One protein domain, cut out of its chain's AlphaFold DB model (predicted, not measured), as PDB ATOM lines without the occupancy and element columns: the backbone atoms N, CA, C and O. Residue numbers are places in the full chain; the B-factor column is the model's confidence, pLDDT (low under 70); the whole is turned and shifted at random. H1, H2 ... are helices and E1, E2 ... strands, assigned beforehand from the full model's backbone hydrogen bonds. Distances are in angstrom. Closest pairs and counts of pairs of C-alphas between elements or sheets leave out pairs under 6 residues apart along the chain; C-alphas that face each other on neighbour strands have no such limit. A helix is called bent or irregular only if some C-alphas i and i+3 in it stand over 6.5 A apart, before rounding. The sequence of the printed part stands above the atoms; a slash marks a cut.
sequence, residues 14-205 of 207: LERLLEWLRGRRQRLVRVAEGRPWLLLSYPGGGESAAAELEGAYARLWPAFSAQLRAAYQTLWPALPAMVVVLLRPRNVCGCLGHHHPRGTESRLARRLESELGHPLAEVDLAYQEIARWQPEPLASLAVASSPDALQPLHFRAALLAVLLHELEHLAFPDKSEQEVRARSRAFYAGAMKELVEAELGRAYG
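This is residues 14 to 205 of the 207 residues of an uncharacterized protein of Candidatus Solibacter sp (UniProt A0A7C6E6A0). A strongly twisted sheet of five strands has helices on both faces: H2 and the long H6 pack on one face, crossing each other, and the shorter H4 packs on the opposite face. H7, the longest helix, folds back along H6 as a helical hairpin, while H1 only grazes the sheet. The printed part has 192 residues with seven named helices and five named strands, in the order H1 E1 E2 H2 H3 E3 E4 H4 E5 H5 H6 H7; the mixed sheet runs E1 E2 E3 E5 E4. The class is mixed, helices and strands, and the whole is compact, with a radius of gyration of the C-alphas of 16.8 A and spans of 52 by 40 by 31 A.

Begin at edge strand E1, residues 24 to 29, an antiparallel hairpin with E2, residues 37 to 43; N 27 and O 40 are 2.9 A apart. E2 is parallel to E3, residues 82 to 88, with N 41 and O 85 at 2.8 A. E3 is parallel to E5, residues 121 to 126, with N 86 and O 123 at 2.8 A. E5 is antiparallel to edge strand E4, residues 97 to 100, with N 100 and O 122 at 2.9 A. H2, residues 47 to 63, is on the sheet at a height of 10.1 A. On the same face H6, residues 147 to 171, lies over E5 and E4 at 9.8 A. On the opposite face H4, residues 107 to 116, lies over E3 at 10.2 A. E2, H2, H3 of residues 66 to 70, and E3 form a strand-helix-strand unit, parallel neighbour strands with helices between, its crossover left-handed. H6 touches H2 with residues 155 to 160 alone, about perpendicular at 78 degrees; the closest C-alphas, of Ala 56 and Arg 156, are 5.2 A apart. H7, residues 177 to 203, touches H6 at a shallow tilt of 33 degrees, only just short of steep, opposite ways; the closest C-alphas, of Ala 161 and Ser 184, are 5.2 A apart. H3 and H7 only just touch, with 3 pairs of C-alphas within 8 A, Leu 68 and Phe 187 closest at 6.6 A. H5, residues 127 to 130, touches H6, closest at the C-alphas of Ile 130 and Ala 158, 6.2 A. Every O i to N i+4 pair is within hydrogen-bond range in H3, H4, H7 and H1, residues 14 to 22, against 10 of 13 in H2 and 19 of 21 in H6; H5 is too short for such a pair.

Find C-alpha 14 at (72.865, -64.153, 47.154), where H1 begins. H2 runs 23.0 A with a kink of 30 degrees near residue 57. H6 runs 35.3 A from C-alpha 147 at (100.457, -43.461, 46.477), with a kink of 29 degrees near residue 154; it is only just irregular, C-alphas 149 and 152 being 6.9 A apart. H7 runs 38.6 A to C-alpha 203 at (107.914, -36.857, 57.317).

The two C-alphas farthest apart, of Ser 114 and Tyr 204, are 52.8 A apart. The printed part has no cut; the links H3 to E3 and H5 to H6 are long. Look for pLDDT under 70 at residues 14 to 21, 136 to 147 and 201 to 205 of this model.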
ATOM      1  N   LEU A  14      71.668 -63.681  46.464       67.31
ATOM      2  CA  LEU A  14      72.865 -64.153  47.154       67.31
ATOM      3  C   LEU A  14      73.523 -63.084  48.042       67.31
ATOM      4  O   LEU A  14      73.922 -63.396  49.157       67.31
ATOM      5  N   GLU A  15      73.622 -61.832  47.591       66.38
ATOM      6  CA  GLU A  15      74.206 -60.747  48.392       66.38
ATOM      7  C   GLU A  15      73.333 -60.437  49.608       66.38
ATOM      8  O   GLU A  15      73.850 -60.317  50.716       66.38
ATOM      9  N   ARG A  16      72.004 -60.420  49.435       66.88
ATOM     10  CA  ARG A  16      71.065 -60.257  50.557       66.88
ATOM     11  C   ARG A  16      71.140 -61.423  51.540       66.88
ATOM     12  O   ARG A  16      71.080 -61.206  52.746       66.88
ATOM     13  N   LEU A  17      71.288 -62.650  51.037       64.56
ATOM     14  CA  LEU A  17      71.460 -63.841  51.868       64.56
ATOM     15  C   LEU A  17      72.778 -63.781  52.655       64.56
ATOM     16  O   LEU A  17      72.799 -64.083  53.844       64.56
ATOM     17  N   LEU A  18      73.870 -63.350  52.018       66.00
ATOM     18  CA  LEU A  18      75.173 -63.178  52.660       66.00
ATOM     19  C   LEU A  18      75.153 -62.069  53.715       66.00
ATOM     20  O   LEU A  18      75.714 -62.254  54.793       66.00
ATOM     21  N   GLU A  19      74.505 -60.936  53.442       67.19
ATOM     22  CA  GLU A  19      74.308 -59.875  54.435       67.19
ATOM     23  C   GLU A  19      73.465 -60.357  55.617       67.19
ATOM     24  O   GLU A  19      73.793 -60.062  56.767       67.19
ATOM     25  N   TRP A  20      72.415 -61.136  55.349       68.56
ATOM     26  CA  TRP A  20      71.586 -61.733  56.390       68.56
ATOM     27  C   TRP A  20      72.383 -62.716  57.260       68.56
ATOM     28  O   TRP A  20      72.354 -62.603  58.484       68.56
ATOM     29  N   LEU A  21      73.168 -63.609  56.647       67.38
ATOM     30  CA  LEU A  21      74.012 -64.583  57.353       67.38
ATOM     31  C   LEU A  21      75.133 -63.925  58.168       67.38
ATOM     32  O   LEU A  21      75.462 -64.391  59.255       67.38
ATOM     33  N   ARG A  22      75.730 -62.841  57.660       72.69
ATOM     34  CA  ARG A  22      76.792 -62.097  58.363       72.69
ATOM     35  C   ARG A  22      76.264 -61.263  59.530       72.69
ATOM     36  O   ARG A  22      77.055 -60.836  60.372       72.69
ATOM     37  N   GLY A  23      74.954 -61.029  59.574       80.69
ATOM     38  CA  GLY A  23      74.313 -60.150  60.539       80.69
ATOM     39  C   GLY A  23      74.718 -58.683  60.372       80.69
ATOM     40  O   GLY A  23      75.600 -58.317  59.587       80.69
ATOM     41  N   ARG A  24      74.058 -57.816  61.146       87.62
ATOM     42  CA  ARG A  24      74.396 -56.393  61.240       87.62
ATOM     43  C   ARG A  24      74.977 -56.087  62.609       87.62
ATOM     44  O   ARG A  24      74.454 -56.528  63.628       87.62
ATOM     45  N   ARG A  25      76.042 -55.298  62.619       92.81
ATOM     46  CA  ARG A  25      76.671 -54.747  63.817       92.81
ATOM     47  C   ARG A  25      76.376 -53.257  63.893       92.81
ATOM     48  O   ARG A  25      76.030 -52.625  62.891       92.81
ATOM     49  N   GLN A  26      76.457 -52.722  65.103       94.75
ATOM     50  CA  GLN A  26      76.168 -51.324  65.382       94.75
ATOM     51  C   GLN A  26      77.299 -50.708  66.197       94.75
ATOM     52  O   GLN A  26      77.854 -51.362  67.082       94.75
ATOM     53  N   ARG A  27      77.634 -49.452  65.907       96.00
ATOM     54  CA  ARG A  27      78.597 -48.662  66.673       96.00
ATOM     55  C   ARG A  27      78.071 -47.248  66.854       96.00
ATOM     56  O   ARG A  27      77.773 -46.573  65.874       96.00
ATOM     57  N   LEU A  28      77.987 -46.799  68.102       96.00
ATOM     58  CA  LEU A  28      77.656 -45.416  68.418       96.00
ATOM     59  C   LEU A  28      78.935 -44.575  68.428       96.00
ATOM     60  O   LEU A  28      79.837 -44.826  69.225       96.00
ATOM     61  N   VAL A  29      78.995 -43.568  67.563       95.44
ATOM     62  CA  VAL A  29      80.083 -42.592  67.505       95.44
ATOM     63  C   VAL A  29      79.645 -41.349  68.262       95.44
ATOM     64  O   VAL A  29      78.757 -40.612  67.829       95.44
ATOM     65  N   ARG A  30      80.279 -41.134  69.415       85.44
ATOM     66  CA  ARG A  30      80.078 -39.948  70.248       85.44
ATOM     67  C   ARG A  30      81.043 -38.853  69.817       85.44
ATOM     68  O   ARG A  30      82.215 -39.118  69.566       85.44
ATOM     69  N   VAL A  31      80.545 -37.627  69.757       82.38
ATOM     70  CA  VAL A  31      81.323 -36.451  69.369       82.38
ATOM     71  C   VAL A  31      81.141 -35.322  70.371       82.38
ATOM     72  O   VAL A  31      80.215 -35.345  71.178       82.38
ATOM     73  N   ALA A  32      82.066 -34.360  70.321       74.12
ATOM     74  CA  ALA A  32      81.998 -33.130  71.103       74.12
ATOM     75  C   ALA A  32      80.682 -32.370  70.858       74.12
ATOM     76  O   ALA A  32      80.029 -32.566  69.827       74.12
ATOM     77  N   GLU A  33      80.335 -31.494  71.802       75.19
ATOM     78  CA  GLU A  33      79.099 -30.709  71.793       75.19
ATOM     79  C   GLU A  33      78.843 -30.000  70.453       75.19
ATOM     80  O   GLU A  33      79.764 -29.540  69.772       75.19
ATOM     81  N   GLY A  34      77.566 -29.936  70.070       83.69
ATOM     82  CA  GLY A  34      77.109 -29.232  68.871       83.69
ATOM     83  C   GLY A  34      77.123 -30.043  67.573       83.69
ATOM     84  O   GLY A  34      76.847 -29.466  66.531       83.69
ATOM     85  N   ARG A  35      77.415 -31.351  67.600       91.75
ATOM     86  CA  ARG A  35      77.314 -32.253  66.435       91.75
ATOM     87  C   ARG A  35      76.415 -33.458  66.727       91.75
ATOM     88  O   ARG A  35      76.407 -33.929  67.866       91.75
ATOM     89  N   PRO A  36      75.710 -34.002  65.717       93.25
ATOM     90  CA  PRO A  36      74.863 -35.165  65.923       93.25
ATOM     91  C   PRO A  36      75.684 -36.408  66.262       93.25
ATOM     92  O   PRO A  36      76.784 -36.620  65.733       93.25
ATOM     93  N   TRP A  37      75.126 -37.257  67.120       94.94
ATOM     94  CA  TRP A  37      75.637 -38.605  67.340       94.94
ATOM     95  C   TRP A  37      75.391 -39.447  66.093       94.94
ATOM     96  O   TRP A  37      74.311 -39.380  65.507       94.94
ATOM     97  N   LEU A  38      76.365 -40.270  65.705       96.56
ATOM     98  CA  LEU A  38      76.177 -41.198  64.591       96.56
ATOM     99  C   LEU A  38      75.991 -42.612  65.121       96.56
ATOM    100  O   LEU A  38      76.871 -43.140  65.802       96.56
ATOM    101  N   LEU A  39      74.878 -43.251  64.777       97.12
ATOM    102  CA  LEU A  39      74.719 -44.688  64.954       97.12
ATOM    103  C   LEU A  39      75.080 -45.390  63.647       97.12
ATOM    104  O   LEU A  39      74.276 -45.458  62.719       97.12
ATOM    105  N   LEU A  40      76.294 -45.929  63.575       97.56
ATOM    106  CA  LEU A  40      76.757 -46.675  62.413       97.56
ATOM    107  C   LEU A  40      76.161 -48.078  62.447       97.56
ATOM    108  O   LEU A  40      76.387 -48.817  63.402       97.56
ATOM    109  N   SER A  41      75.456 -48.473  61.394       95.75
ATOM    110  CA  SER A  41      74.997 -49.844  61.184       95.75
ATOM    111  C   SER A  41      75.682 -50.427  59.956       95.75
ATOM    112  O   SER A  41      75.544 -49.888  58.862       95.75
ATOM    113  N   TYR A  42      76.388 -51.543  60.114       94.44
ATOM    114  CA  TYR A  42      77.209 -52.147  59.061       94.44
ATOM    115  C   TYR A  42      77.064 -53.675  59.043       94.44
ATOM    116  O   TYR A  42      76.781 -54.270  60.088       94.44
ATOM    117  N   PRO A  43      77.225 -54.342  57.884       91.50
ATOM    118  CA  PRO A  43      77.262 -55.802  57.828       91.50
ATOM    119  C   PRO A  43      78.554 -56.344  58.457       91.50
ATOM    120  O   PRO A  43      79.558 -55.632  58.542       91.50
ATOM    121  N   GLY A  44      78.565 -57.620  58.854       87.25
ATOM    122  CA  GLY A  44      79.808 -58.299  59.239       87.25
ATOM    123  C   GLY A  44      80.877 -58.207  58.135       87.25
ATOM    124  O   GLY A  44      80.577 -58.424  56.959       87.25
ATOM    125  N   GLY A  45      82.113 -57.853  58.504       86.56
ATOM    126  CA  GLY A  45      83.203 -57.522  57.572       86.56
ATOM    127  C   GLY A  45      83.315 -56.025  57.237       86.56
ATOM    128  O   GLY A  45      84.268 -55.615  56.578       86.56
ATOM    129  N   GLY A  46      82.358 -55.198  57.674       91.44
ATOM    130  CA  GLY A  46      82.366 -53.738  57.517       91.44
ATOM    131  C   GLY A  46      83.076 -52.975  58.645       91.44
ATOM    132  O   GLY A  46      83.024 -51.748  58.675       91.44
ATOM    133  N   GLU A  47      83.726 -53.669  59.583       94.94
ATOM    134  CA  GLU A  47      84.329 -53.082  60.788       94.94
ATOM    135  C   GLU A  47      85.389 -52.031  60.464       94.94
ATOM    136  O   GLU A  47      85.444 -50.993  61.121       94.94
ATOM    137  N   SER A  48      86.216 -52.296  59.449       95.06
ATOM    138  CA  SER A  48      87.245 -51.356  59.006       95.06
ATOM    139  C   SER A  48      86.608 -50.067  58.481       95.06
ATOM    140  O   SER A  48      86.957 -48.994  58.955       95.06
ATOM    141  N   ALA A  49      85.591 -50.153  57.616       95.56
ATOM    142  CA  ALA A  49      84.885 -48.972  57.112       95.56
ATOM    143  C   ALA A  49      84.200 -48.173  58.236       95.56
ATOM    144  O   ALA A  49      84.247 -46.945  58.237       95.56
ATOM    145  N   ALA A  50      83.611 -48.855  59.224       96.88
ATOM    146  CA  ALA A  50      83.025 -48.198  60.389       96.88
ATOM    147  C   ALA A  50      84.080 -47.472  61.242       96.88
ATOM    148  O   ALA A  50      83.844 -46.347  61.677       96.88
ATOM    149  N   ALA A  51      85.249 -48.086  61.450       96.56
ATOM    150  CA  ALA A  51      86.359 -47.473  62.176       96.56
ATOM    151  C   ALA A  51      86.963 -46.274  61.426       96.56
ATOM    152  O   ALA A  51      87.328 -45.278  62.052       96.56
ATOM    153  N   GLU A  52      87.040 -46.355  60.097       96.62
ATOM    154  CA  GLU A  52      87.502 -45.261  59.246       96.62
ATOM    155  C   GLU A  52      86.528 -44.080  59.271       96.62
ATOM    156  O   GLU A  52      86.960 -42.943  59.461       96.62
ATOM    157  N   LEU A  53      85.215 -44.330  59.191       97.31
ATOM    158  CA  LEU A  53      84.207 -43.272  59.301       97.31
ATOM    159  C   LEU A  53      84.192 -42.633  60.694       97.31
ATOM    160  O   LEU A  53      84.144 -41.411  60.815       97.31
ATOM    161  N   GLU A  54      84.266 -43.440  61.752       96.25
ATOM    162  CA  GLU A  54      84.408 -42.942  63.120       96.25
ATOM    163  C   GLU A  54      85.655 -42.062  63.254       96.25
ATOM    164  O   GLU A  54      85.583 -40.962  63.798       96.25
ATOM    165  N   GLY A  55      86.799 -42.516  62.734       94.38
ATOM    166  CA  GLY A  55      88.033 -41.739  62.736       94.38
ATOM    167  C   GLY A  55      87.901 -40.431  61.966       94.38
ATOM    168  O   GLY A  55      88.311 -39.385  62.469       94.38
ATOM    169  N   ALA A  56      87.276 -40.476  60.792       95.06
ATOM    170  CA  ALA A  56      87.033 -39.305  59.969       95.06
ATOM    171  C   ALA A  56      86.132 -38.281  60.691       95.06
ATOM    172  O   ALA A  56      86.445 -37.096  60.765       95.06
ATOM    173  N   TYR A  57      85.038 -38.734  61.298       95.50
ATOM    174  CA  TYR A  57      84.054 -37.850  61.917       95.50
ATOM    175  C   TYR A  57      84.457 -37.365  63.319       95.50
ATOM    176  O   TYR A  57      84.331 -36.181  63.643       95.50
ATOM    177  N   ALA A  58      84.955 -38.255  64.178       93.69
ATOM    178  CA  ALA A  58      85.255 -37.923  65.569       93.69
ATOM    179  C   ALA A  58      86.632 -37.272  65.745       93.69
ATOM    180  O   ALA A  58      86.765 -36.390  66.592       93.69
ATOM    181  N   ARG A  59      87.638 -37.682  64.957       90.62
ATOM    182  CA  ARG A  59      89.028 -37.216  65.111       90.62
ATOM    183  C   ARG A  59      89.466 -36.263  64.010       90.62
ATOM    184  O   ARG A  59      90.043 -35.227  64.314       90.62
ATOM    185  N   LEU A  60      89.192 -36.593  62.750       92.38
ATOM    186  CA  LEU A  60      89.714 -35.818  61.628       92.38
ATOM    187  C   LEU A  60      88.945 -34.511  61.407       92.38
ATOM    188  O   LEU A  60      89.573 -33.466  61.307       92.38
ATOM    189  N   TRP A  61      87.606 -34.539  61.409       94.00
ATOM    190  CA  TRP A  61      86.794 -33.321  61.284       94.00
ATOM    191  C   TRP A  61      87.259 -32.177  62.205       94.00
ATOM    192  O   TRP A  61      87.530 -31.100  61.687       94.00
ATOM    193  N   PRO A  62      87.390 -32.357  63.538       92.44
ATOM    194  CA  PRO A  62      87.816 -31.269  64.419       92.44
ATOM    195  C   PRO A  62      89.278 -30.840  64.225       92.44
ATOM    196  O   PRO A  62      89.621 -29.743  64.657       92.44
ATOM    197  N   ALA A  63      90.116 -31.669  63.595       92.69
ATOM    198  CA  ALA A  63      91.511 -31.343  63.309       92.69
ATOM    199  C   ALA A  63      91.679 -30.428  62.083       92.69
ATOM    200  O   ALA A  63      92.729 -29.810  61.939       92.69
ATOM    201  N   PHE A  64      90.661 -30.317  61.223       94.56
ATOM    202  CA  PHE A  64      90.709 -29.416  60.075       94.56
ATOM    203  C   PHE A  64      90.654 -27.941  60.469       94.56
ATOM    204  O   PHE A  64      90.047 -27.546  61.481       94.56
ATOM    205  N   SER A  65      91.235 -27.112  59.602       95.19
ATOM    206  CA  SER A  65      91.245 -25.664  59.749       95.19
ATOM    207  C   SER A  65      89.836 -25.092  59.949       95.19
ATOM    208  O   SER A  65      88.821 -25.615  59.475       95.19
ATOM    209  N   ALA A  66      89.758 -23.963  60.659       94.31
ATOM    210  CA  ALA A  66      88.491 -23.263  60.850       94.31
ATOM    211  C   ALA A  66      87.862 -22.848  59.509       94.31
ATOM    212  O   ALA A  66      86.640 -22.850  59.396       94.31
ATOM    213  N   GLN A  67      88.686 -22.548  58.497       93.69
ATOM    214  CA  GLN A  67      88.236 -22.203  57.152       93.69
ATOM    215  C   GLN A  67      87.515 -23.376  56.485       93.69
ATOM    216  O   GLN A  67      86.403 -23.198  55.989       93.69
ATOM    217  N   LEU A  68      88.098 -24.578  56.520       94.25
ATOM    218  CA  LEU A  68      87.477 -25.761  55.927       94.25
ATOM    219  C   LEU A  68      86.177 -26.142  56.651       94.25
ATOM    220  O   LEU A  68      85.196 -26.521  56.015       94.25
ATOM    221  N   ARG A  69      86.144 -25.960  57.977       94.25
ATOM    222  CA  ARG A  69      84.951 -26.185  58.809       94.25
ATOM    223  C   ARG A  69      83.896 -25.076  58.724       94.25
ATOM    224  O   ARG A  69      82.798 -25.278  59.238       94.25
ATOM    225  N   ALA A  70      84.218 -23.902  58.169       92.88
ATOM    226  CA  ALA A  70      83.319 -22.743  58.131       92.88
ATOM    227  C   ALA A  70      82.149 -22.952  57.166       92.88
ATOM    228  O   ALA A  70      80.990 -22.701  57.509       92.88
ATOM    229  N   ALA A  71      82.429 -23.503  55.984       89.62
ATOM    230  CA  ALA A  71      81.401 -24.200  55.227       89.62
ATOM    231  C   ALA A  71      80.868 -25.319  56.134       89.62
ATOM    232  O   ALA A  71      81.688 -25.989  56.695       89.62
ATOM    233  N   TYR A  72      79.583 -25.570  56.334       93.44
ATOM    234  CA  TYR A  72      79.056 -26.525  57.339       93.44
ATOM    235  C   TYR A  72      78.936 -26.035  58.791       93.44
ATOM    236  O   TYR A  72      78.343 -26.755  59.586       93.44
ATOM    237  N   GLN A  73      79.340 -24.818  59.177       90.88
ATOM    238  CA  GLN A  73      78.985 -24.321  60.527       90.88
ATOM    239  C   GLN A  73      77.468 -24.274  60.755       90.88
ATOM    240  O   GLN A  73      76.983 -24.630  61.826       90.88
ATOM    241  N   THR A  74      76.714 -23.892  59.724       93.44
ATOM    242  CA  THR A  74      75.247 -23.843  59.761       93.44
ATOM    243  C   THR A  74      74.593 -25.220  59.656       93.44
ATOM    244  O   THR A  74      73.391 -25.324  59.868       93.44
ATOM    245  N   LEU A  75      75.353 -26.267  59.306       94.88
ATOM    246  CA  LEU A  75      74.821 -27.615  59.105       94.88
ATOM    247  C   LEU A  75      74.358 -28.227  60.428       94.88
ATOM    248  O   LEU A  75      73.257 -28.753  60.522       94.88
ATOM    249  N   TRP A  76      75.202 -28.156  61.455       93.06
ATOM    250  CA  TRP A  76      74.995 -28.923  62.683       93.06
ATOM    251  C   TRP A  76      73.736 -28.551  63.467       93.06
ATOM    252  O   TRP A  76      73.025 -29.471  63.869       93.06
ATOM    253  N   PRO A  77      73.395 -27.258  63.638       93.12
ATOM    254  CA  PRO A  77      72.164 -26.871  64.328       93.12
ATOM    255  C   PRO A  77      70.882 -27.261  63.581       93.12
ATOM    256  O   PRO A  77      69.817 -27.288  64.188       93.12
ATOM    257  N   ALA A  78      70.968 -27.535  62.275       94.50
ATOM    258  CA  ALA A  78      69.830 -27.914  61.440       94.50
ATOM    259  C   ALA A  78      69.575 -29.435  61.411       94.50
ATOM    260  O   ALA A  78      68.573 -29.880  60.856       94.50
ATOM    261  N   LEU A  79      70.467 -30.238  61.999       94.19
ATOM    262  CA  LEU A  79      70.344 -31.693  62.047       94.19
ATOM    263  C   LEU A  79      69.673 -32.165  63.347       94.19
ATOM    264  O   LEU A  79      69.802 -31.514  64.386       94.19
ATOM    265  N   PRO A  80      69.000 -33.332  63.334       93.00
ATOM    266  CA  PRO A  80      68.562 -33.974  64.570       93.00
ATOM    267  C   PRO A  80      69.763 -34.361  65.438       93.00
ATOM    268  O   PRO A  80      70.861 -34.578  64.934       93.00
ATOM    269  N   ALA A  81      69.549 -34.528  66.745       92.06
ATOM    270  CA  ALA A  81      70.614 -34.871  67.694       92.06
ATOM    271  C   ALA A  81      71.321 -36.206  67.383       92.06
ATOM    272  O   ALA A  81      72.449 -36.430  67.826       92.06
ATOM    273  N   MET A  82      70.675 -37.093  66.622       93.94
ATOM    274  CA  MET A  82      71.235 -38.370  66.201       93.94
ATOM    275  C   MET A  82      70.872 -38.683  64.747       93.94
ATOM    276  O   MET A  82      69.741 -38.477  64.307       93.94
ATOM    277  N   VAL A  83      71.850 -39.230  64.024       95.94
ATOM    278  CA  VAL A  83      71.711 -39.717  62.650       95.94
ATOM    279  C   VAL A  83      72.131 -41.184  62.592       95.94
ATOM    280  O   VAL A  83      73.209 -41.565  63.055       95.94
ATOM    281  N   VAL A  84      71.284 -42.028  62.011       96.94
ATOM    282  CA  VAL A  84      71.607 -43.422  61.702       96.94
ATOM    283  C   VAL A  84      72.338 -43.461  60.363       96.94
ATOM    284  O   VAL A  84      71.826 -42.983  59.357       96.94
ATOM    285  N   VAL A  85      73.533 -44.047  60.339       97.56
ATOM    286  CA  VAL A  85      74.330 -44.205  59.116       97.56
ATOM    287  C   VAL A  85      74.376 -45.680  58.747       97.56
ATOM    288  O   VAL A  85      75.007 -46.494  59.427       97.56
ATOM    289  N   LEU A  86      73.714 -46.044  57.655       95.88
ATOM    290  CA  LEU A  86      73.749 -47.386  57.096       95.88
ATOM    291  C   LEU A  86      74.977 -47.530  56.193       95.88
ATOM    292  O   LEU A  86      74.962 -47.158  55.025       95.88
ATOM    293  N   LEU A  87      76.040 -48.132  56.714       95.44
ATOM    294  CA  LEU A  87      77.194 -48.505  55.908       95.44
ATOM    295  C   LEU A  87      76.871 -49.765  55.109       95.44
ATOM    296  O   LEU A  87      76.544 -50.819  55.672       95.44
ATOM    297  N   ARG A  88      76.985 -49.659  53.789       92.62
ATOM    298  CA  ARG A  88      76.758 -50.747  52.840       92.62
ATOM    299  C   ARG A  88      77.984 -50.907  51.951       92.62
ATOM    300  O   ARG A  88      78.619 -49.910  51.621       92.62
ATOM    301  N   PRO A  89      78.334 -52.131  51.525       92.25
ATOM    302  CA  PRO A  89      79.419 -52.307  50.570       92.25
ATOM    303  C   PRO A  89      79.148 -51.525  49.280       92.25
ATOM    304  O   PRO A  89      80.041 -50.854  48.771       92.25
ATOM    305  N   ARG A  90      77.904 -51.590  48.790       91.19
ATOM    306  CA  ARG A  90      77.407 -50.914  47.587       91.19
ATOM    307  C   ARG A  90      75.944 -50.534  47.766       91.19
ATOM    308  O   ARG A  90      75.209 -51.262  48.441       91.19
ATOM    309  N   ASN A  91      75.515 -49.474  47.093       85.12
ATOM    310  CA  ASN A  91      74.111 -49.081  47.082       85.12
ATOM    311  C   ASN A  91      73.383 -49.600  45.836       85.12
ATOM    312  O   ASN A  91      73.947 -49.682  44.747       85.12
ATOM    313  N   VAL A  92      72.090 -49.918  45.977       79.75
ATOM    314  CA  VAL A  92      71.249 -50.401  44.859       79.75
ATOM    315  C   VAL A  92      71.108 -49.330  43.771       79.75
ATOM    316  O   VAL A  92      71.104 -49.650  42.588       79.75
ATOM    317  N   CYS A  93      71.023 -48.057  44.170       81.56
ATOM    318  CA  CYS A  93      70.953 -46.896  43.275       81.56
ATOM    319  C   CYS A  93      72.239 -46.669  42.456       81.56
ATOM    320  O   CYS A  93      72.215 -45.882  41.512       81.56
ATOM    321  N   GLY A  94      73.370 -47.289  42.831       83.50
ATOM    322  CA  GLY A  94      74.696 -46.955  42.296       83.50
ATOM    323  C   GLY A  94      75.206 -45.565  42.705       83.50
ATOM    324  O   GLY A  94      76.064 -44.999  42.029       83.50
ATOM    325  N   CYS A  95      74.630 -44.989  43.763       91.06
ATOM    326  CA  CYS A  95      74.999 -43.708  44.351       91.06
ATOM    327  C   CYS A  95      75.932 -43.910  45.559       91.06
ATOM    328  O   CYS A  95      75.818 -44.909  46.265       91.06
ATOM    329  N   LEU A  96      76.858 -42.973  45.804       94.94
ATOM    330  CA  LEU A  96      77.845 -43.081  46.897       94.94
ATOM    331  C   LEU A  96      77.203 -43.030  48.286       94.94
ATOM    332  O   LEU A  96      77.733 -43.605  49.234       94.94
ATOM    333  N   GLY A  97      76.069 -42.354  48.375       94.44
ATOM    334  CA  GLY A  97      75.191 -42.264  49.521       94.44
ATOM    335  C   GLY A  97      73.845 -41.720  49.061       94.44
ATOM    336  O   GLY A  97      73.704 -41.283  47.913       94.44
ATOM    337  N   HIS A  98      72.858 -41.823  49.937       93.25
ATOM    338  CA  HIS A  98      71.646 -41.025  49.888       93.25
ATOM    339  C   HIS A  98      71.064 -40.874  51.292       93.25
ATOM    340  O   HIS A  98      71.127 -41.781  52.130       93.25
ATOM    341  N   HIS A  99      70.447 -39.731  51.546       92.38
ATOM    342  CA  HIS A  99      69.569 -39.572  52.693       92.38
ATOM    343  C   HIS A  99      68.227 -40.281  52.470       92.38
ATOM    344  O   HIS A  99      67.746 -40.418  51.344       92.38
ATOM    345  N   HIS A 100      67.610 -40.728  53.561       90.56
ATOM    346  CA  HIS A 100      66.290 -41.343  53.544       90.56
ATOM    347  C   HIS A 100      65.243 -40.313  53.996       90.56
ATOM    348  O   HIS A 100      65.276 -39.882  55.152       90.56
ATOM    349  N   PRO A 101      64.308 -39.899  53.118       85.44
ATOM    350  CA  PRO A 101      63.195 -39.045  53.509       85.44
ATOM    351  C   PRO A 101      62.314 -39.684  54.583       85.44
ATOM    352  O   PRO A 101      62.224 -40.914  54.684       85.44
ATOM    353  N   ARG A 102      61.571 -38.841  55.309       83.31
ATOM    354  CA  ARG A 102      60.612 -39.302  56.317       83.31
ATOM    355  C   ARG A 102      59.627 -40.324  55.760       83.31
ATOM    356  O   ARG A 102      58.983 -40.089  54.739       83.31
ATOM    357  N   GLY A 103      59.499 -41.450  56.453       84.62
ATOM    358  CA  GLY A 103      58.664 -42.589  56.075       84.62
ATOM    359  C   GLY A 103      59.378 -43.662  55.245       84.62
ATOM    360  O   GLY A 103      58.816 -44.743  55.057       84.62
ATOM    361  N   THR A 104      60.602 -43.408  54.771       87.31
ATOM    362  CA  THR A 104      61.405 -44.380  54.001       87.31
ATOM    363  C   THR A 104      62.503 -45.047  54.827       87.31
ATOM    364  O   THR A 104      63.198 -45.939  54.339       87.31
ATOM    365  N   GLU A 105      62.633 -44.668  56.097       91.50
ATOM    366  CA  GLU A 105      63.699 -45.136  56.963       91.50
ATOM    367  C   GLU A 105      63.559 -46.624  57.316       91.50
ATOM    368  O   GLU A 105      62.481 -47.251  57.341       91.50
ATOM    369  N   SER A 106      64.701 -47.218  57.645       89.25
ATOM    370  CA  SER A 106      64.788 -48.600  58.071       89.25
ATOM    371  C   SER A 106      63.953 -48.856  59.331       89.25
ATOM    372  O   SER A 106      63.568 -47.960  60.089       89.25
ATOM    373  N   ARG A 107      63.667 -50.136  59.593       89.31
ATOM    374  CA  ARG A 107      63.010 -50.544  60.845       89.31
ATOM    375  C   ARG A 107      63.827 -50.149  62.080       89.31
ATOM    376  O   ARG A 107      63.237 -49.936  63.130       89.31
ATOM    377  N   LEU A 108      65.155 -50.067  61.955       88.81
ATOM    378  CA  LEU A 108      66.038 -49.654  63.043       88.81
ATOM    379  C   LEU A 108      65.799 -48.185  63.402       88.81
ATOM    380  O   LEU A 108      65.518 -47.901  64.560       88.81
ATOM    381  N   ALA A 109      65.857 -47.285  62.418       90.69
ATOM    382  CA  ALA A 109      65.646 -45.856  62.636       90.69
ATOM    383  C   ALA A 109      64.256 -45.565  63.218       90.69
ATOM    384  O   ALA A 109      64.157 -44.921  64.256       90.69
ATOM    385  N   ARG A 110      63.195 -46.145  62.641       91.06
ATOM    386  CA  ARG A 110      61.821 -45.970  63.151       91.06
ATOM    387  C   ARG A 110      61.631 -46.492  64.574       91.06
ATOM    388  O   ARG A 110      60.926 -45.883  65.373       91.06
ATOM    389  N   ARG A 111      62.257 -47.628  64.905       91.06
ATOM    390  CA  ARG A 111      62.219 -48.176  66.266       91.06
ATOM    391  C   ARG A 111      62.927 -47.246  67.250       91.06
ATOM    392  O   ARG A 111      62.369 -46.968  68.302       91.06
ATOM    393  N   LEU A 112      64.119 -46.763  66.904       91.00
ATOM    394  CA  LEU A 112      64.880 -45.851  67.756       91.00
ATOM    395  C   LEU A 112      64.158 -44.518  67.953       91.00
ATOM    396  O   LEU A 112      64.128 -44.017  69.067       91.00
ATOM    397  N   GLU A 113      63.541 -43.970  66.909       92.06
ATOM    398  CA  GLU A 113      62.746 -42.741  67.007       92.06
ATOM    399  C   GLU A 113      61.574 -42.932  67.982       92.06
ATOM    400  O   GLU A 113      61.366 -42.109  68.872       92.06
ATOM    401  N   SER A 114      60.870 -44.066  67.888       91.75
ATOM    402  CA  SER A 114      59.792 -44.419  68.819       91.75
ATOM    403  C   SER A 114      60.270 -44.648  70.255       91.75
ATOM    404  O   SER A 114      59.529 -44.333  71.182       91.75
ATOM    405  N   GLU A 115      61.449 -45.242  70.457       92.06
ATOM    406  CA  GLU A 115      61.995 -45.528  71.793       92.06
ATOM    407  C   GLU A 115      62.571 -44.272  72.460       92.06
ATOM    408  O   GLU A 115      62.438 -44.102  73.670       92.06
ATOM    409  N   LEU A 116      63.203 -43.387  71.683       89.56
ATOM    410  CA  LEU A 116      63.835 -42.165  72.181       89.56
ATOM    411  C   LEU A 116      62.861 -40.986  72.274       89.56
ATOM    412  O   LEU A 116      63.150 -40.029  72.983       89.56
ATOM    413  N   GLY A 117      61.737 -41.020  71.551       90.31
ATOM    414  CA  GLY A 117      60.767 -39.921  71.513       90.31
ATOM    415  C   GLY A 117      61.294 -38.649  70.838       90.31
ATOM    416  O   GLY A 117      60.726 -37.572  71.020       90.31
ATOM    417  N   HIS A 118      62.377 -38.756  70.065       87.31
ATOM    418  CA  HIS A 118      63.030 -37.640  69.387       87.31
ATOM    419  C   HIS A 118      63.206 -37.938  67.897       87.31
ATOM    420  O   HIS A 118      63.547 -39.075  67.564       87.31
ATOM    421  N   PRO A 119      63.050 -36.932  67.010       88.44
ATOM    422  CA  PRO A 119      63.282 -37.113  65.586       88.44
ATOM    423  C   PRO A 119      64.682 -37.647  65.293       88.44
ATOM    424  O   PRO A 119      65.672 -37.156  65.844       88.44
ATOM    425  N   LEU A 120      64.752 -38.607  64.377       91.19
ATOM    426  CA  LEU A 120      65.999 -39.136  63.838       91.19
ATOM    427  C   LEU A 120      66.074 -38.872  62.340       91.19
ATOM    428  O   LEU A 120      65.063 -38.676  61.671       91.19
ATOM    429  N   ALA A 121      67.292 -38.887  61.814       93.75
ATOM    430  CA  ALA A 121      67.519 -38.983  60.382       93.75
ATOM    431  C   ALA A 121      68.289 -40.259  60.057       93.75
ATOM    432  O   ALA A 121      69.022 -40.789  60.896       93.75
ATOM    433  N   GLU A 122      68.139 -40.741  58.829       96.44
ATOM    434  CA  GLU A 122      68.874 -41.888  58.314       96.44
ATOM    435  C   GLU A 122      69.544 -41.523  56.987       96.44
ATOM    436  O   GLU A 122      68.946 -40.882  56.123       96.44
ATOM    437  N   VAL A 123      70.797 -41.938  56.839       96.69
ATOM    438  CA  VAL A 123      71.549 -41.881  55.581       96.69
ATOM    439  C   VAL A 123      72.174 -43.237  55.312       96.69
ATOM    440  O   VAL A 123      72.448 -43.998  56.246       96.69
ATOM    441  N   ASP A 124      72.461 -43.533  54.054       95.19
ATOM    442  CA  ASP A 124      73.304 -44.660  53.682       95.19
ATOM    443  C   ASP A 124      74.601 -44.213  52.998       95.19
ATOM    444  O   ASP A 124      74.699 -43.112  52.464       95.19
ATOM    445  N   LEU A 125      75.628 -45.061  53.075       97.38
ATOM    446  CA  LEU A 125      76.928 -44.828  52.448       97.38
ATOM    447  C   LEU A 125      77.464 -46.133  51.848       97.38
ATOM    448  O   LEU A 125      77.631 -47.134  52.557       97.38
ATOM    449  N   ALA A 126      77.802 -46.097  50.560       96.62
ATOM    450  CA  ALA A 126      78.386 -47.195  49.797       96.62
ATOM    451  C   ALA A 126      79.917 -47.223  49.934       96.62
ATOM    452  O   ALA A 126      80.653 -46.768  49.057       96.62
ATOM    453  N   TYR A 127      80.435 -47.758  51.040       95.50
ATOM    454  CA  TYR A 127      81.844 -47.572  51.407       95.50
ATOM    455  C   TYR A 127      82.856 -48.141  50.395       95.50
ATOM    456  O   TYR A 127      83.961 -47.610  50.298       95.50
ATOM    457  N   GLN A 128      82.525 -49.182  49.615       94.69
ATOM    458  CA  GLN A 128      83.449 -49.673  48.577       94.69
ATOM    459  C   GLN A 128      83.467 -48.772  47.342       94.69
ATOM    460  O   GLN A 128      84.482 -48.708  46.650       94.69
ATOM    461  N   GLU A 129      82.350 -48.108  47.043       94.31
ATOM    462  CA  GLU A 129      82.265 -47.149  45.942       94.31
ATOM    463  C   GLU A 129      82.954 -45.843  46.343       94.31
ATOM    464  O   GLU A 129      83.759 -45.322  45.575       94.31
ATOM    465  N   ILE A 130      82.754 -45.396  47.587       95.44
ATOM    466  CA  ILE A 130      83.454 -44.248  48.177       95.44
ATOM    467  C   ILE A 130      84.973 -44.460  48.170       95.44
ATOM    468  O   ILE A 130      85.705 -43.555  47.789       95.44
ATOM    469  N   ALA A 131      85.466 -45.656  48.506       92.31
ATOM    470  CA  ALA A 131      86.903 -45.961  48.484       92.31
ATOM    471  C   ALA A 131      87.556 -45.836  47.093       92.31
ATOM    472  O   ALA A 131      88.779 -45.781  46.984       92.31
ATOM    473  N   ARG A 132      86.749 -45.843  46.027       90.25
ATOM    474  CA  ARG A 132      87.186 -45.703  44.628       90.25
ATOM    475  C   ARG A 132      86.829 -44.337  44.049       90.25
ATOM    476  O   ARG A 132      87.165 -44.053  42.901       90.25
ATOM    477  N   TRP A 133      86.093 -43.523  44.799       90.44
ATOM    478  CA  TRP A 133      85.586 -42.250  44.331       90.44
ATOM    479  C   TRP A 133      86.673 -41.189  44.416       90.44
ATOM    480  O   TRP A 133      87.063 -40.770  45.498       90.44
ATOM    481  N   GLN A 134      87.123 -40.712  43.258       80.62
ATOM    482  CA  GLN A 134      88.077 -39.613  43.145       80.62
ATOM    483  C   GLN A 134      87.429 -38.487  42.336       80.62
ATOM    484  O   GLN A 134      87.373 -38.581  41.108       80.62
ATOM    485  N   PRO A 135      86.879 -37.446  42.991       73.38
ATOM    486  CA  PRO A 135      86.245 -36.341  42.277       73.38
ATOM    487  C   PRO A 135      87.255 -35.509  41.480       73.38
ATOM    488  O   PRO A 135      86.873 -34.920  40.472       73.38
ATOM    489  N   GLU A 136      88.523 -35.499  41.900       69.62
ATOM    490  CA  GLU A 136      89.644 -34.880  41.195       69.62
ATOM    491  C   GLU A 136      90.875 -35.803  41.254       69.62
ATOM    492  O   GLU A 136      91.055 -36.500  42.262       69.62
ATOM    493  N   PRO A 137      91.721 -35.846  40.202       64.12
ATOM    494  CA  PRO A 137      92.916 -36.679  40.202       64.12
ATOM    495  C   PRO A 137      93.872 -36.259  41.318       64.12
ATOM    496  O   PRO A 137      94.368 -35.136  41.330       64.12
ATOM    497  N   LEU A 138      94.208 -37.194  42.208       62.22
ATOM    498  CA  LEU A 138      95.185 -36.978  43.285       62.22
ATOM    499  C   LEU A 138      96.591 -36.617  42.770       62.22
ATOM    500  O   LEU A 138      97.416 -36.129  43.535       62.22
ATOM    501  N   ALA A 139      96.861 -36.829  41.477       58.31
ATOM    502  CA  ALA A 139      98.137 -36.527  40.831       58.31
ATOM    503  C   ALA A 139      98.563 -35.053  40.969       58.31
ATOM    504  O   ALA A 139      99.758 -34.779  41.000       58.31
ATOM    505  N   SER A 140      97.619 -34.113  41.099       58.47
ATOM    506  CA  SER A 140      97.941 -32.698  41.349       58.47
ATOM    507  C   SER A 140      98.423 -32.424  42.782       58.47
ATOM    508  O   SER A 140      99.085 -31.417  43.014       58.47
ATOM    509  N   LEU A 141      98.121 -33.317  43.730       59.81
ATOM    510  CA  LEU A 141      98.487 -33.214  45.148       59.81
ATOM    511  C   LEU A 141      99.681 -34.116  45.519       59.81
ATOM    512  O   LEU A 141     100.325 -33.904  46.541       59.81
ATOM    513  N   ALA A 142      99.994 -35.117  44.690       55.66
ATOM    514  CA  ALA A 142     100.938 -36.199  44.980       55.66
ATOM    515  C   ALA A 142     102.394 -35.920  44.555       55.66
ATOM    516  O   ALA A 142     103.119 -36.845  44.196       55.66
ATOM    517  N   VAL A 143     102.859 -34.667  44.591       54.44
ATOM    518  CA  VAL A 143     104.236 -34.342  44.159       54.44
ATOM    519  C   VAL A 143     105.305 -34.896  45.128       54.44
ATOM    520  O   VAL A 143     106.469 -34.982  44.751       54.44
ATOM    521  N   ALA A 144     104.942 -35.341  46.342       53.09
ATOM    522  CA  ALA A 144     105.927 -35.716  47.369       53.09
ATOM    523  C   ALA A 144     105.616 -36.971  48.224       53.09
ATOM    524  O   ALA A 144     106.349 -37.237  49.174       53.09
ATOM    525  N   SER A 145     104.580 -37.771  47.932       59.94
ATOM    526  CA  SER A 145     104.193 -38.917  48.789       59.94
ATOM    527  C   SER A 145     103.945 -40.205  48.002       59.94
ATOM    528  O   SER A 145     103.442 -40.167  46.881       59.94
ATOM    529  N   SER A 146     104.259 -41.360  48.607       65.12
ATOM    530  CA  SER A 146     103.932 -42.670  48.027       65.12
ATOM    531  C   SER A 146     102.407 -42.825  47.877       65.12
ATOM    532  O   SER A 146     101.690 -42.566  48.850       65.12
ATOM    533  N   PRO A 147     101.891 -43.277  46.716       67.31
ATOM    534  CA  PRO A 147     100.457 -43.461  46.477       67.31
ATOM    535  C   PRO A 147      99.756 -44.315  47.545       67.31
ATOM    536  O   PRO A 147      98.621 -44.024  47.924       67.31
ATOM    537  N   ASP A 148     100.452 -45.320  48.077       73.69
ATOM    538  CA  ASP A 148      99.906 -46.246  49.074       73.69
ATOM    539  C   ASP A 148      99.717 -45.586  50.447       73.69
ATOM    540  O   ASP A 148      98.761 -45.890  51.160       73.69
ATOM    541  N   ALA A 149     100.582 -44.631  50.805       75.12
ATOM    542  CA  ALA A 149     100.477 -43.893  52.065       75.12
ATOM    543  C   ALA A 149      99.282 -42.925  52.068       75.12
ATOM    544  O   ALA A 149      98.703 -42.638  53.115       75.12
ATOM    545  N   LEU A 150      98.876 -42.449  50.887       82.38
ATOM    546  CA  LEU A 150      97.748 -41.530  50.734       82.38
ATOM    547  C   LEU A 150      96.392 -42.240  50.700       82.38
ATOM    548  O   LEU A 150      95.369 -41.594  50.922       82.38
ATOM    549  N   GLN A 151      96.350 -43.550  50.451       86.19
ATOM    550  CA  GLN A 151      95.097 -44.291  50.285       86.19
ATOM    551  C   GLN A 151      94.190 -44.251  51.534       86.19
ATOM    552  O   GLN A 151      92.994 -43.976  51.376       86.19
ATOM    553  N   PRO A 152      94.701 -44.403  52.773       89.00
ATOM    554  CA  PRO A 152      93.876 -44.247  53.971       89.00
ATOM    555  C   PRO A 152      93.390 -42.806  54.183       89.00
ATOM    556  O   PRO A 152      92.258 -42.591  54.615       89.00
ATOM    557  N   LEU A 153      94.226 -41.808  53.863       89.94
ATOM    558  CA  LEU A 153      93.865 -40.387  53.964       89.94
ATOM    559  C   LEU A 153      92.745 -40.042  52.983       89.94
ATOM    560  O   LEU A 153      91.736 -39.450  53.371       89.94
ATOM    561  N   HIS A 154      92.890 -40.510  51.744       91.56
ATOM    562  CA  HIS A 154      91.878 -40.421  50.706       91.56
ATOM    563  C   HIS A 154      90.554 -41.025  51.164       91.56
ATOM    564  O   HIS A 154      89.521 -40.362  51.091       91.56
ATOM    565  N   PHE A 155      90.579 -42.255  51.681       93.94
ATOM    566  CA  PHE A 155      89.354 -42.932  52.079       93.94
ATOM    567  C   PHE A 155      88.622 -42.199  53.212       93.94
ATOM    568  O   PHE A 155      87.405 -42.026  53.143       93.94
ATOM    569  N   ARG A 156      89.349 -41.690  54.217       95.12
ATOM    570  CA  ARG A 156      88.769 -40.877  55.303       95.12
ATOM    571  C   ARG A 156      88.164 -39.574  54.793       95.12
ATOM    572  O   ARG A 156      87.042 -39.241  55.173       95.12
ATOM    573  N   ALA A 157      88.886 -38.847  53.938       95.12
ATOM    574  CA  ALA A 157      88.399 -37.603  53.350       95.12
ATOM    575  C   ALA A 157      87.156 -37.844  52.482       95.12
ATOM    576  O   ALA A 157      86.184 -37.097  52.578       95.12
ATOM    577  N   ALA A 158      87.155 -38.920  51.691       96.06
ATOM    578  CA  ALA A 158      86.034 -39.323  50.853       96.06
ATOM    579  C   ALA A 158      84.797 -39.699  51.684       96.06
ATOM    580  O   ALA A 158      83.712 -39.180  51.429       96.06
ATOM    581  N   LEU A 159      84.957 -40.537  52.716       97.44
ATOM    582  CA  LEU A 159      83.876 -40.900  53.639       97.44
ATOM    583  C   LEU A 159      83.239 -39.668  54.280       97.44
ATOM    584  O   LEU A 159      82.016 -39.561  54.333       97.44
ATOM    585  N   LEU A 160      84.065 -38.733  54.747       96.94
ATOM    586  CA  LEU A 160      83.578 -37.522  55.389       96.94
ATOM    587  C   LEU A 160      82.898 -36.580  54.394       96.94
ATOM    588  O   LEU A 160      81.838 -36.055  54.702       96.94
ATOM    589  N   ALA A 161      83.455 -36.403  53.195       97.06
ATOM    590  CA  ALA A 161      82.856 -35.568  52.158       97.06
ATOM    591  C   ALA A 161      81.471 -36.076  51.729       97.06
ATOM    592  O   ALA A 161      80.544 -35.278  51.600       97.06
ATOM    593  N   VAL A 162      81.316 -37.392  51.548       97.56
ATOM    594  CA  VAL A 162      80.019 -37.993  51.200       97.56
ATOM    595  C   VAL A 162      79.059 -37.938  52.389       97.56
ATOM    596  O   VAL A 162      77.908 -37.566  52.206       97.56
ATOM    597  N   LEU A 163      79.518 -38.189  53.621       97.69
ATOM    598  CA  LEU A 163      78.676 -37.994  54.804       97.69
ATOM    599  C   LEU A 163      78.150 -36.551  54.886       97.69
ATOM    600  O   LEU A 163      76.954 -36.350  55.053       97.69
ATOM    601  N   LEU A 164      79.021 -35.545  54.755       97.19
ATOM    602  CA  LEU A 164      78.629 -34.133  54.815       97.19
ATOM    603  C   LEU A 164      77.653 -33.759  53.697       97.19
ATOM    604  O   LEU A 164      76.751 -32.960  53.928       97.19
ATOM    605  N   HIS A 165      77.819 -34.347  52.510       97.44
ATOM    606  CA  HIS A 165      76.896 -34.190  51.391       97.44
ATOM    607  C   HIS A 165      75.486 -34.684  51.754       97.44
ATOM    608  O   HIS A 165      74.526 -33.925  51.641       97.44
ATOM    609  N   GLU A 166      75.358 -35.907  52.280       97.44
ATOM    610  CA  GLU A 166      74.046 -36.447  52.664       97.44
ATOM    611  C   GLU A 166      73.422 -35.705  53.848       97.44
ATOM    612  O   GLU A 166      72.216 -35.456  53.879       97.44
ATOM    613  N   LEU A 167      74.243 -35.304  54.821       96.88
ATOM    614  CA  LEU A 167      73.784 -34.494  55.943       96.88
ATOM    615  C   LEU A 167      73.286 -33.117  55.484       96.88
ATOM    616  O   LEU A 167      72.316 -32.603  56.034       96.88
ATOM    617  N   GLU A 168      73.914 -32.508  54.479       97.00
ATOM    618  CA  GLU A 168      73.467 -31.221  53.949       97.00
ATOM    619  C   GLU A 168      72.106 -31.330  53.254       97.00
ATOM    620  O   GLU A 168      71.275 -30.443  53.444       97.00
ATOM    621  N   HIS A 169      71.827 -32.434  52.556       95.62
ATOM    622  CA  HIS A 169      70.486 -32.698  52.031       95.62
ATOM    623  C   HIS A 169      69.442 -32.927  53.130       95.62
ATOM    624  O   HIS A 169      68.311 -32.465  52.992       95.62
ATOM    625  N   LEU A 170      69.814 -33.578  54.238       94.81
ATOM    626  CA  LEU A 170      68.923 -33.711  55.395       94.81
ATOM    627  C   LEU A 170      68.589 -32.361  56.037       94.81
ATOM    628  O   LEU A 170      67.445 -32.127  56.417       94.81
ATOM    629  N   ALA A 171      69.588 -31.492  56.183       95.12
ATOM    630  CA  ALA A 171      69.426 -30.194  56.825       95.12
ATOM    631  C   ALA A 171      68.720 -29.166  55.929       95.12
ATOM    632  O   ALA A 171      67.965 -28.328  56.422       95.12
ATOM    633  N   PHE A 172      68.979 -29.208  54.621       95.19
ATOM    634  CA  PHE A 172      68.505 -28.217  53.659       95.19
ATOM    635  C   PHE A 172      67.950 -28.910  52.404       95.19
ATOM    636  O   PHE A 172      68.604 -28.910  51.357       95.19
ATOM    637  N   PRO A 173      66.736 -29.486  52.480       92.25
ATOM    638  CA  PRO A 173      66.159 -30.276  51.389       92.25
ATOM    639  C   PRO A 173      65.920 -29.468  50.104       92.25
ATOM    640  O   PRO A 173      65.910 -30.038  49.017       92.25
ATOM    641  N   ASP A 174      65.777 -28.144  50.213       94.25
ATOM    642  CA  ASP A 174      65.564 -27.249  49.070       94.25
ATOM    643  C   ASP A 174      66.856 -26.917  48.304       94.25
ATOM    644  O   ASP A 174      66.808 -26.328  47.219       94.25
ATOM    645  N   LYS A 175      68.032 -27.272  48.842       94.31
ATOM    646  CA  LYS A 175      69.297 -27.062  48.134       94.31
ATOM    647  C   LYS A 175      69.397 -27.982  46.931       94.31
ATOM    648  O   LYS A 175      69.194 -29.192  47.016       94.31
ATOM    649  N   SER A 176      69.808 -27.404  45.807       95.81
ATOM    650  CA  SER A 176      70.044 -28.187  44.600       95.81
ATOM    651  C   SER A 176      71.195 -29.179  44.795       95.81
ATOM    652  O   SER A 176      72.231 -28.852  45.375       95.81
ATOM    653  N   GLU A 177      71.053 -30.366  44.205       94.94
ATOM    654  CA  GLU A 177      72.114 -31.378  44.107       94.94
ATOM    655  C   GLU A 177      73.443 -30.784  43.610       94.94
ATOM    656  O   GLU A 177      74.520 -31.137  44.084       94.94
ATOM    657  N   GLN A 178      73.386 -29.851  42.654       95.56
ATOM    658  CA  GLN A 178      74.579 -29.221  42.094       95.56
ATOM    659  C   GLN A 178      75.344 -28.400  43.140       95.56
ATOM    660  O   GLN A 178      76.573 -28.466  43.177       95.56
ATOM    661  N   GLU A 179      74.635 -27.647  43.982       96.06
ATOM    662  CA  GLU A 179      75.235 -26.835  45.043       96.06
ATOM    663  C   GLU A 179      75.891 -27.720  46.105       96.06
ATOM    664  O   GLU A 179      77.074 -27.550  46.412       96.06
ATOM    665  N   VAL A 180      75.153 -28.710  46.616       95.88
ATOM    666  CA  VAL A 180      75.647 -29.614  47.666       95.88
ATOM    667  C   VAL A 180      76.841 -30.425  47.162       95.88
ATOM    668  O   VAL A 180      77.844 -30.591  47.862       95.88
ATOM    669  N   ARG A 181      76.801 -30.874  45.901       94.81
ATOM    670  CA  ARG A 181      77.921 -31.561  45.247       94.81
ATOM    671  C   ARG A 181      79.138 -30.662  45.059       94.81
ATOM    672  O   ARG A 181      80.264 -31.125  45.232       94.81
ATOM    673  N   ALA A 182      78.951 -29.402  44.668       93.69
ATOM    674  CA  ALA A 182      80.064 -28.465  44.533       93.69
ATOM    675  C   ALA A 182      80.752 -28.245  45.887       93.69
ATOM    676  O   ALA A 182      81.981 -28.288  45.972       93.69
ATOM    677  N   ARG A 183      79.964 -28.097  46.957       94.50
ATOM    678  CA  ARG A 183      80.474 -27.897  48.315       94.50
ATOM    679  C   ARG A 183      81.225 -29.115  48.848       94.50
ATOM    680  O   ARG A 183      82.339 -28.960  49.343       94.50
ATOM    681  N   SER A 184      80.672 -30.319  48.697       94.88
ATOM    682  CA  SER A 184      81.326 -31.549  49.164       94.88
ATOM    683  C   SER A 184      82.618 -31.860  48.405       94.88
ATOM    684  O   SER A 184      83.589 -32.326  48.999       94.88
ATOM    685  N   ARG A 185      82.682 -31.532  47.107       94.25
ATOM    686  CA  ARG A 185      83.920 -31.618  46.313       94.25
ATOM    687  C   ARG A 185      84.972 -30.611  46.764       94.25
ATOM    688  O   ARG A 185      86.124 -30.994  46.939       94.25
ATOM    689  N   ALA A 186      84.575 -29.358  46.993       93.62
ATOM    690  CA  ALA A 186      85.479 -28.331  47.506       93.62
ATOM    691  C   ALA A 186      86.031 -28.713  48.889       93.62
ATOM    692  O   ALA A 186      87.230 -28.579  49.136       93.62
ATOM    693  N   PHE A 187      85.178 -29.264  49.760       95.12
ATOM    694  CA  PHE A 187      85.602 -29.820  51.041       95.12
ATOM    695  C   PHE A 187      86.613 -30.951  50.863       95.12
ATOM    696  O   PHE A 187      87.668 -30.917  51.483       95.12
ATOM    697  N   TYR A 188      86.324 -31.931  50.003       94.50
ATOM    698  CA  TYR A 188      87.236 -33.044  49.745       94.50
ATOM    699  C   TYR A 188      88.616 -32.556  49.273       94.50
ATOM    700  O   TYR A 188      89.634 -32.996  49.805       94.50
ATOM    701  N   ALA A 189      88.660 -31.622  48.318       91.94
ATOM    702  CA  ALA A 189      89.915 -31.069  47.811       91.94
ATOM    703  C   ALA A 189      90.709 -30.343  48.912       91.94
ATOM    704  O   ALA A 189      91.908 -30.578  49.071       91.94
ATOM    705  N   GLY A 190      90.037 -29.513  49.721       93.12
ATOM    706  CA  GLY A 190      90.652 -28.827  50.861       93.12
ATOM    707  C   GLY A 190      91.150 -29.790  51.943       93.12
ATOM    708  O   GLY A 190      92.281 -29.669  52.402       93.12
ATOM    709  N   ALA A 191      90.345 -30.798  52.287       93.44
ATOM    710  CA  ALA A 191      90.696 -31.837  53.249       93.44
ATOM    711  C   ALA A 191      91.934 -32.620  52.804       93.44
ATOM    712  O   ALA A 191      92.838 -32.848  53.604       93.44
ATOM    713  N   MET A 192      92.002 -33.006  51.526       91.88
ATOM    714  CA  MET A 192      93.166 -33.704  50.983       91.88
ATOM    715  C   MET A 192      94.425 -32.842  51.028       91.88
ATOM    716  O   MET A 192      95.485 -33.360  51.367       91.88
ATOM    717  N   LYS A 193      94.316 -31.542  50.738       90.06
ATOM    718  CA  LYS A 193      95.444 -30.615  50.844       90.06
ATOM    719  C   LYS A 193      95.984 -30.549  52.278       90.06
ATOM    720  O   LYS A 193      97.168 -30.798  52.477       90.06
ATOM    721  N   GLU A 194      95.120 -30.301  53.264       92.12
ATOM    722  CA  GLU A 194      95.529 -30.228  54.677       92.12
ATOM    723  C   GLU A 194      96.113 -31.562  55.182       92.12
ATOM    724  O   GLU A 194      97.105 -31.575  55.910       92.12
ATOM    725  N   LEU A 195      95.539 -32.697  54.769       90.38
ATOM    726  CA  LEU A 195      96.027 -34.029  55.139       90.38
ATOM    727  C   LEU A 195      97.413 -34.337  54.561       90.38
ATOM    728  O   LEU A 195      98.257 -34.878  55.272       90.38
ATOM    729  N   VAL A 196      97.642 -34.013  53.287       86.94
ATOM    730  CA  VAL A 196      98.939 -34.222  52.628       86.94
ATOM    731  C   VAL A 196      99.998 -33.307  53.238       86.94
ATOM    732  O   VAL A 196     101.093 -33.773  53.541       86.94
ATOM    733  N   GLU A 197      99.675 -32.034  53.479       85.94
ATOM    734  CA  GLU A 197     100.587 -31.092  54.140       85.94
ATOM    735  C   GLU A 197     100.972 -31.569  55.549       85.94
ATOM    736  O   GLU A 197     102.150 -31.540  55.903       85.94
ATOM    737  N   ALA A 198     100.012 -32.078  56.329       85.69
ATOM    738  CA  ALA A 198     100.280 -32.632  57.653       85.69
ATOM    739  C   ALA A 198     101.158 -33.896  57.604       85.69
ATOM    740  O   ALA A 198     102.047 -34.065  58.440       85.69
ATOM    741  N   GLU A 199     100.929 -34.784  56.633       81.50
ATOM    742  CA  GLU A 199     101.722 -36.006  56.469       81.50
ATOM    743  C   GLU A 199     103.158 -35.695  56.018       81.50
ATOM    744  O   GLU A 199     104.115 -36.248  56.561       81.50
ATOM    745  N   LEU A 200     103.329 -34.742  55.096       73.25
ATOM    746  CA  LEU A 200     104.645 -34.250  54.688       73.25
ATOM    747  C   LEU A 200     105.364 -33.552  55.849       73.25
ATOM    748  O   LEU A 200     106.528 -33.846  56.106       73.25
ATOM    749  N   GLY A 201     104.682 -32.684  56.602       66.81
ATOM    750  CA  GLY A 201     105.259 -32.012  57.772       66.81
ATOM    751  C   GLY A 201     105.797 -32.992  58.822       66.81
ATOM    752  O   GLY A 201     106.881 -32.782  59.369       66.81
ATOM    753  N   ARG A 202     105.097 -34.117  59.033       64.38
ATOM    754  CA  ARG A 202     105.574 -35.225  59.878       64.38
ATOM    755  C   ARG A 202     106.793 -35.927  59.293       64.38
ATOM    756  O   ARG A 202     107.738 -36.193  60.030       64.38
ATOM    757  N   ALA A 203     106.790 -36.209  57.990       59.00
ATOM    758  CA  ALA A 203     107.914 -36.857  57.317       59.00
ATOM    759  C   ALA A 203     109.206 -36.015  57.367       59.00
ATOM    760  O   ALA A 203     110.297 -36.579  57.399       59.00
ATOM    761  N   TYR A 204     109.088 -34.684  57.429       57.53
ATOM    762  CA  TYR A 204     110.220 -33.752  57.523       57.53
ATOM    763  C   TYR A 204     110.576 -33.305  58.955       57.53
ATOM    764  O   TYR A 204     111.459 -32.467  59.120       57.53
ATOM    765  N   GLY A 205     109.940 -33.858  59.996       50.12
ATOM    766  CA  GLY A 205     110.300 -33.586  61.396       50.12
ATOM    767  C   GLY A 205     110.026 -32.154  61.877       50.12
ATOM    768  O   GLY A 205     110.640 -31.718  62.847       50.12
TER     769      GLY A 205